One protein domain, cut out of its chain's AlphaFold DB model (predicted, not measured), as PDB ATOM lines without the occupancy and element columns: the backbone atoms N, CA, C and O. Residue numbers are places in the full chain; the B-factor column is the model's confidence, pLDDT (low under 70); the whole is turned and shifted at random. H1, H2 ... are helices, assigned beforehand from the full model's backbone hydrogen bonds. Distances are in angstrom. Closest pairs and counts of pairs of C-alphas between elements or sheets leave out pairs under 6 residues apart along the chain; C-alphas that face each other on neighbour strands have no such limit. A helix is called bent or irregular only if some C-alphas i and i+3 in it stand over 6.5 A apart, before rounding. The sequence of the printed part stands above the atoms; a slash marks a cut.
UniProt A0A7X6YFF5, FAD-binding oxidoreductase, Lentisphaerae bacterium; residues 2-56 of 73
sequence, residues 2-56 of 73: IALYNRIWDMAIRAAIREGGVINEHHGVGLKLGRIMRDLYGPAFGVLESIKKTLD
ATOM      1  N   ILE A   2      24.071  -7.338 123.524       96.56
ATOM      2  CA  ILE A   2      22.625  -7.402 123.184       96.56
ATOM      3  C   ILE A   2      22.230  -8.653 122.378       96.56
ATOM      4  O   ILE A   2      21.215  -9.278 122.675       96.56
ATOM      5  N   ALA A   3      23.038  -9.057 121.393       96.25
ATOM      6  CA  ALA A   3      22.746 -10.243 120.584       96.25
ATOM      7  C   ALA A   3      22.682 -11.531 121.425       96.25
ATOM      8  O   ALA A   3      21.757 -12.321 121.268       96.25
ATOM      9  N   LEU A   4      23.628 -11.720 122.354       97.88
ATOM     10  CA  LEU A   4      23.621 -12.864 123.269       97.88
ATOM     11  C   LEU A   4      22.402 -12.821 124.198       97.88
ATOM     12  O   LEU A   4      21.714 -13.825 124.340       97.88
ATOM     13  N   TYR A   5      22.101 -11.652 124.766       97.19
ATOM     14  CA  TYR A   5      20.920 -11.451 125.606       97.19
ATOM     15  C   TYR A   5      19.621 -11.832 124.880       97.19
ATOM     16  O   TYR A   5      18.796 -12.556 125.431       97.19
ATOM     17  N   ASN A   6      19.447 -11.403 123.627       96.06
ATOM     18  CA  ASN A   6      18.275 -11.776 122.833       96.06
ATOM     19  C   ASN A   6      18.227 -13.279 122.543       96.06
ATOM     20  O   ASN A   6      17.163 -13.868 122.688       96.06
ATOM     21  N   ARG A   7      19.364 -13.915 122.225       97.19
ATOM     22  CA  ARG A   7      19.409 -15.374 122.029       97.19
ATOM     23  C   ARG A   7      18.986 -16.145 123.279       97.19
ATOM     24  O   ARG A   7      18.230 -17.100 123.159       97.19
ATOM     25  N   ILE A   8      19.428 -15.718 124.463       97.81
ATOM     26  CA  ILE A   8      19.027 -16.345 125.733       97.81
ATOM     27  C   ILE A   8      17.510 -16.232 125.932       97.81
ATOM     28  O   ILE A   8      16.858 -17.230 126.228       97.81
ATOM     29  N   TRP A   9      16.939 -15.045 125.704       96.38
ATOM     30  CA  TRP A   9      15.485 -14.845 125.749       96.38
ATOM     31  C   TRP A   9      14.736 -15.755 124.775       96.38
ATOM     32  O   TRP A   9      13.733 -16.359 125.151       96.38
ATOM     33  N   ASP A  10      15.222 -15.873 123.541       96.19
ATOM     34  CA  ASP A  10      14.580 -16.679 122.499       96.19
ATOM     35  C   ASP A  10      14.569 -18.152 122.865       96.19
ATOM     36  O   ASP A  10      13.536 -18.809 122.746       96.19
ATOM     37  N   MET A  11      15.707 -18.658 123.339       97.56
ATOM     38  CA  MET A  11      15.841 -20.044 123.766       97.56
ATOM     39  C   MET A  11      14.910 -20.359 124.936       97.56
ATOM     40  O   MET A  11      14.174 -21.342 124.868       97.56
ATOM     41  N   ALA A  12      14.908 -19.520 125.976       97.12
ATOM     42  CA  ALA A  12      14.104 -19.744 127.172       97.12
ATOM     43  C   ALA A  12      12.598 -19.693 126.872       97.12
ATOM     44  O   ALA A  12      11.864 -20.610 127.234       97.12
ATOM     45  N   ILE A  13      12.134 -18.664 126.156       96.88
ATOM     46  CA  ILE A  13      10.705 -18.508 125.857       96.88
ATOM     47  C   ILE A  13      10.221 -19.597 124.898       96.88
ATOM     48  O   ILE A  13       9.176 -20.196 125.137       96.88
ATOM     49  N   ARG A  14      10.972 -19.905 123.831       96.25
ATOM     50  CA  ARG A  14      10.576 -20.980 122.906       96.25
ATOM     51  C   ARG A  14      10.598 -22.349 123.584       96.25
ATOM     52  O   ARG A  14       9.824 -23.209 123.186       96.25
ATOM     53  N   ALA A  15      11.462 -22.567 124.581       97.62
ATOM     54  CA  ALA A  15      11.397 -23.766 125.411       97.62
ATOM     55  C   ALA A  15      10.105 -23.807 126.232       97.62
ATOM     56  O   ALA A  15       9.393 -24.799 126.151       97.62
ATOM     57  N   ALA A  16       9.748 -22.716 126.914       97.31
ATOM     58  CA  ALA A  16       8.494 -22.638 127.660       97.31
ATOM     59  C   ALA A  16       7.262 -22.896 126.774       97.31
ATOM     60  O   ALA A  16       6.402 -23.679 127.158       97.31
ATOM     61  N   ILE A  17       7.201 -22.309 125.571       96.88
ATOM     62  CA  ILE A  17       6.095 -22.533 124.620       96.88
ATOM     63  C   ILE A  17       5.971 -24.016 124.243       96.88
ATOM     64  O   ILE A  17       4.860 -24.537 124.208       96.88
ATOM     65  N   ARG A  18       7.091 -24.711 123.979       97.31
ATOM     66  CA  ARG A  18       7.065 -26.147 123.635       97.31
ATOM     67  C   ARG A  18       6.459 -27.007 124.742       97.31
ATOM     68  O   ARG A  18       5.791 -27.982 124.430       97.31
ATOM     69  N   GLU A  19       6.652 -26.614 125.997       97.88
ATOM     70  CA  GLU A  19       6.098 -27.304 127.168       97.88
ATOM     71  C   GLU A  19       4.691 -26.798 127.559       97.88
ATOM     72  O   GLU A  19       4.199 -27.095 128.645       97.88
ATOM     73  N   GLY A  20       4.030 -26.007 126.702       96.00
ATOM     74  CA  GLY A  20       2.675 -25.490 126.942       96.00
ATOM     75  C   GLY A  20       2.604 -24.240 127.829       96.00
ATOM     76  O   GLY A  20       1.522 -23.854 128.268       96.00
ATOM     77  N   GLY A  21       3.737 -23.592 128.101       95.88
ATOM     78  CA  GLY A  21       3.806 -22.347 128.858       95.88
ATOM     79  C   GLY A  21       3.355 -21.115 128.066       95.88
ATOM     80  O   GLY A  21       3.350 -21.089 126.834       95.88
ATOM     81  N   VAL A  22       3.030 -20.043 128.793       92.75
ATOM     82  CA  VAL A  22       2.678 -18.730 128.227       92.75
ATOM     83  C   VAL A  22       3.867 -17.770 128.275       92.75
ATOM     84  O   VAL A  22       4.676 -17.803 129.198       92.75
ATOM     85  N   ILE A  23       3.977 -16.874 127.288       94.56
ATOM     86  CA  ILE A  23       5.107 -15.927 127.201       94.56
ATOM     87  C   ILE A  23       5.015 -14.771 128.206       94.56
ATOM     88  O   ILE A  23       5.982 -14.040 128.399       94.56
ATOM     89  N   ASN A  24       3.836 -14.566 128.789       93.56
ATOM     90  CA  ASN A  24       3.559 -13.528 129.764       93.56
ATOM     91  C   ASN A  24       2.379 -13.944 130.646       93.56
ATOM     92  O   ASN A  24       1.405 -14.489 130.134       93.56
ATOM     93  N   GLU A  25       2.447 -13.589 131.927       92.25
ATOM     94  CA  GLU A  25       1.320 -13.672 132.859       92.25
ATOM     95  C   GLU A  25       0.797 -12.249 133.151       92.25
ATOM     96  O   GLU A  25      -0.254 -11.890 132.627       92.25
ATOM     97  N   HIS A  26       1.593 -11.366 133.782       95.75
ATOM     98  CA  HIS A  26       1.149 -10.003 134.151       95.75
ATOM     99  C   HIS A  26       1.986  -8.818 133.623       95.75
ATOM    100  O   HIS A  26       1.478  -7.702 133.552       95.75
ATOM    101  N   HIS A  27       3.252  -9.004 133.232       95.25
ATOM    102  CA  HIS A  27       4.148  -7.889 132.859       95.25
ATOM    103  C   HIS A  27       3.801  -7.201 131.529       95.25
ATOM    104  O   HIS A  27       4.154  -6.045 131.292       95.25
ATOM    105  N   GLY A  28       3.128  -7.925 130.641       93.56
ATOM    106  CA  GLY A  28       2.838  -7.510 129.279       93.56
ATOM    107  C   GLY A  28       3.919  -7.920 128.275       93.56
ATOM    108  O   GLY A  28       5.071  -8.197 128.595       93.56
ATOM    109  N   VAL A  29       3.521  -7.963 127.005       96.00
ATOM    110  CA  VAL A  29       4.350  -8.459 125.890       96.00
ATOM    111  C   VAL A  29       5.187  -7.334 125.261       96.00
ATOM    112  O   VAL A  29       6.373  -7.505 124.954       96.00
ATOM    113  N   GLY A  30       4.568  -6.165 125.057       94.81
ATOM    114  CA  GLY A  30       5.210  -4.987 124.471       94.81
ATOM    115  C   GLY A  30       5.862  -5.258 123.107       94.81
ATOM    116  O   GLY A  30       5.339  -6.012 122.287       94.81
ATOM    117  N   LEU A  31       7.009  -4.615 122.861       93.88
ATOM    118  CA  LEU A  31       7.837  -4.840 121.664       93.88
ATOM    119  C   LEU A  31       8.777  -6.041 121.834       93.88
ATOM    120  O   LEU A  31       9.048  -6.769 120.882       93.88
ATOM    121  N   LYS A  32       9.269  -6.260 123.060       93.06
ATOM    122  CA  LYS A  32      10.300  -7.260 123.363       93.06
ATOM    123  C   LYS A  32       9.838  -8.678 123.040       93.06
ATOM    124  O   LYS A  32      10.581  -9.414 122.387       93.06
ATOM    125  N   LEU A  33       8.640  -9.034 123.504       95.44
ATOM    126  CA  LEU A  33       8.047 -10.358 123.315       95.44
ATOM    127  C   LEU A  33       7.078 -10.397 122.126       95.44
ATOM    128  O   LEU A  33       6.707 -11.481 121.690       95.44
ATOM    129  N   GLY A  34       6.709  -9.244 121.551       96.00
ATOM    130  CA  GLY A  34       5.774  -9.165 120.422       96.00
ATOM    131  C   GLY A  34       6.210 -10.017 119.227       96.00
ATOM    132  O   GLY A  34       5.410 -10.745 118.654       96.00
ATOM    133  N   ARG A  35       7.513 -10.035 118.932       93.12
ATOM    134  CA  ARG A  35       8.120 -10.886 117.891       93.12
ATOM    135  C   ARG A  35       7.984 -12.405 118.119       93.12
ATOM    136  O   ARG A  35       8.310 -13.160 117.215       93.12
ATOM    137  N   ILE A  36       7.561 -12.844 119.308       96.19
ATOM    138  CA  ILE A  36       7.368 -14.258 119.689       96.19
ATOM    139  C   ILE A  36       5.868 -14.613 119.748       96.19
ATOM    140  O   ILE A  36       5.497 -15.776 119.845       96.19
ATOM    141  N   MET A  37       4.959 -13.638 119.630       96.69
ATOM    142  CA  MET A  37       3.512 -13.891 119.701       96.69
ATOM    143  C   MET A  37       3.013 -14.852 118.614       96.69
ATOM    144  O   MET A  37       2.151 -15.683 118.892       96.69
ATOM    145  N   ARG A  38       3.587 -14.801 117.401       95.19
ATOM    146  CA  ARG A  38       3.296 -15.799 116.355       95.19
ATOM    147  C   ARG A  38       3.785 -17.198 116.713       95.19
ATOM    148  O   ARG A  38       3.136 -18.150 116.308       95.19
ATOM    149  N   ASP A  39       4.876 -17.337 117.468       95.62
ATOM    150  CA  ASP A  39       5.318 -18.657 117.933       95.62
ATOM    151  C   ASP A  39       4.329 -19.230 118.964       95.62
ATOM    152  O   ASP A  39       4.027 -20.416 118.915       95.62
ATOM    153  N   LEU A  40       3.803 -18.391 119.872       96.12
ATOM    154  CA  LEU A  40       2.844 -18.814 120.902       96.12
ATOM    155  C   LEU A  40       1.479 -19.196 120.311       96.12
ATOM    156  O   LEU A  40       0.926 -20.234 120.656       96.12
ATOM    157  N   TYR A  41       0.915 -18.341 119.455       96.00
ATOM    158  CA  TYR A  41      -0.449 -18.526 118.946       96.00
ATOM    159  C   TYR A  41      -0.507 -19.276 117.612       96.00
ATOM    160  O   TYR A  41      -1.582 -19.717 117.203       96.00
ATOM    161  N   GLY A  42       0.619 -19.403 116.906       94.94
ATOM    162  CA  GLY A  42       0.678 -20.054 115.602       94.94
ATOM    163  C   GLY A  42      -0.375 -19.490 114.632       94.94
ATOM    164  O   GLY A  42      -0.534 -18.266 114.537       94.94
ATOM    165  N   PRO A  43      -1.142 -20.355 113.941       96.44
ATOM    166  CA  PRO A  43      -2.212 -19.934 113.032       96.44
ATOM    167  C   PRO A  43      -3.292 -19.057 113.684       96.44
ATOM    168  O   PRO A  43      -3.884 -18.214 113.010       96.44
ATOM    169  N   ALA A  44      -3.530 -19.199 114.994       96.88
ATOM    170  CA  ALA A  44      -4.550 -18.425 115.700       96.88
ATOM    171  C   ALA A  44      -4.185 -16.937 115.838       96.88
ATOM    172  O   ALA A  44      -5.069 -16.112 116.074       96.88
ATOM    173  N   PHE A  45      -2.918 -16.554 115.631       97.38
ATOM    174  CA  PHE A  45      -2.511 -15.147 115.671       97.38
ATOM    175  C   PHE A  45      -3.277 -14.284 114.653       97.38
ATOM    176  O   PHE A  45      -3.575 -13.126 114.939       97.38
ATOM    177  N   GLY A  46      -3.692 -14.857 113.515       97.31
ATOM    178  CA  GLY A  46      -4.491 -14.153 112.504       97.31
ATOM    179  C   GLY A  46      -5.842 -13.637 113.022       97.31
ATOM    180  O   GLY A  46      -6.348 -12.622 112.535       97.31
ATOM    181  N   VAL A  47      -6.408 -14.269 114.056       98.19
ATOM    182  CA  VAL A  47      -7.617 -13.773 114.734       98.19
ATOM    183  C   VAL A  47      -7.323 -12.450 115.442       98.19
ATOM    184  O   VAL A  47      -8.071 -11.486 115.285       98.19
ATOM    185  N   LEU A  48      -6.200 -12.367 116.162       97.25
ATOM    186  CA  LEU A  48      -5.772 -11.139 116.837       97.25
ATOM    187  C   LEU A  48      -5.491 -10.019 115.827       97.25
ATOM    188  O   LEU A  48      -5.878  -8.875 116.057       97.25
ATOM    189  N   GLU A  49      -4.868 -10.348 114.693       96.94
ATOM    190  CA  GLU A  49      -4.642  -9.392 113.600       96.94
ATOM    191  C   GLU A  49      -5.960  -8.863 113.024       96.94
ATOM    192  O   GLU A  49      -6.104  -7.659 112.806       96.94
ATOM    193  N   SER A  50      -6.946  -9.742 112.833       97.94
ATOM    194  CA  SER A  50      -8.267  -9.364 112.316       97.94
ATOM    195  C   SER A  50      -9.009  -8.439 113.282       97.94
ATOM    196  O   SER A  50      -9.554  -7.416 112.861       97.94
ATOM    197  N   ILE A  51      -8.968  -8.737 114.586       98.12
ATOM    198  CA  ILE A  51      -9.516  -7.865 115.633       98.12
ATOM    199  C   ILE A  51      -8.821  -6.500 115.602       98.12
ATOM    200  O   ILE A  51      -9.489  -5.467 115.534       98.12
ATOM    201  N   LYS A  52      -7.480  -6.479 115.594       97.25
ATOM    202  CA  LYS A  52      -6.691  -5.242 115.561       97.25
ATOM    203  C   LYS A  52      -7.036  -4.384 114.346       97.25
ATOM    204  O   LYS A  52      -7.261  -3.191 114.512       97.25
ATOM    205  N   LYS A  53      -7.112  -4.976 113.152       96.81
ATOM    206  CA  LYS A  53      -7.445  -4.264 111.909       96.81
ATOM    207  C   LYS A  53      -8.869  -3.710 111.920       96.81
ATOM    208  O   LYS A  53      -9.103  -2.631 111.388       96.81
ATOM    209  N   THR A  54      -9.803  -4.436 112.529       98.31
ATOM    210  CA  THR A  54     -11.202  -4.004 112.640       98.31
ATOM    211  C   THR A  54     -11.336  -2.803 113.576       98.31
ATOM    212  O   THR A  54     -12.043  -1.853 113.259       98.31
ATOM    213  N   LEU A  55     -10.636  -2.824 114.712       98.06
ATOM    214  CA  LEU A  55     -10.696  -1.758 115.718       98.06
ATOM    215  C   LEU A  55      -9.791  -0.561 115.402       98.06
ATOM    216  O   LEU A  55     -10.073   0.553 115.832       98.06
ATOM    217  N   ASP A  56      -8.687  -0.780 114.692       97.50
ATOM    218  CA  ASP A  56      -7.686   0.238 114.372       97.50
ATOM    219  C   ASP A  56      -7.250   0.173 112.901       97.50
ATOM    220  O   ASP A  56      -6.098  -0.166 112.604       97.50
TER     221      ASP A  56
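This is residues 2 to 56 of the 73 residues of the protein "FAD-binding oxidoreductase" of Lentisphaerae bacterium (UniProt A0A7X6YFF5). An open zigzag of two helices: straight H1, then a loop of residues 19 to 33 that folds back, then H2, sharply kinked into a V near residue 43. Residues 47 to 56, of which 47 to 55 belong to H2, stick out free at one end. The printed part has 55 residues, with H1 then H2 and no named strand; the class is all helix. It is only just loose, close to compact, with a radius of gyration of the C-alphas of 12.5 A and spans of 37 by 25 by 20 A.

H1, residues 2 to 18, and H2, residues 34 to 55, only just touch, with 3 pairs of C-alphas within 8 A. H1 touches with residues 14 to 17 alone and H2 with residues 39 to 40 alone; the closest C-alphas, of Ile 17 and Leu 40, are 6.2 A apart. Their lines stand about perpendicular, at 84 degrees, that of H2 being a rough one. H2 is irregular, with C-alphas 40 and 43 9.4 A apart, and has a kink of 125 degrees near residue 43. Every O i to N i+4 pair is within hydrogen-bond range in H1, but 10 of 18 in H2.

H1 begins at C-alpha 2 (22.625, -7.402, 123.184) and is 24.4 A long. H2 ends at C-alpha 55 (-10.696, -1.758, 115.718) and measures 18.7 A from first to last C-alpha.

The farthest C-alphas, of Leu 4 and Thr 54, are 37.5 A apart. The link from H1 to H2, 15 residues, is long. The printed part has no cut, and no printed residue is under 70 in pLDDT.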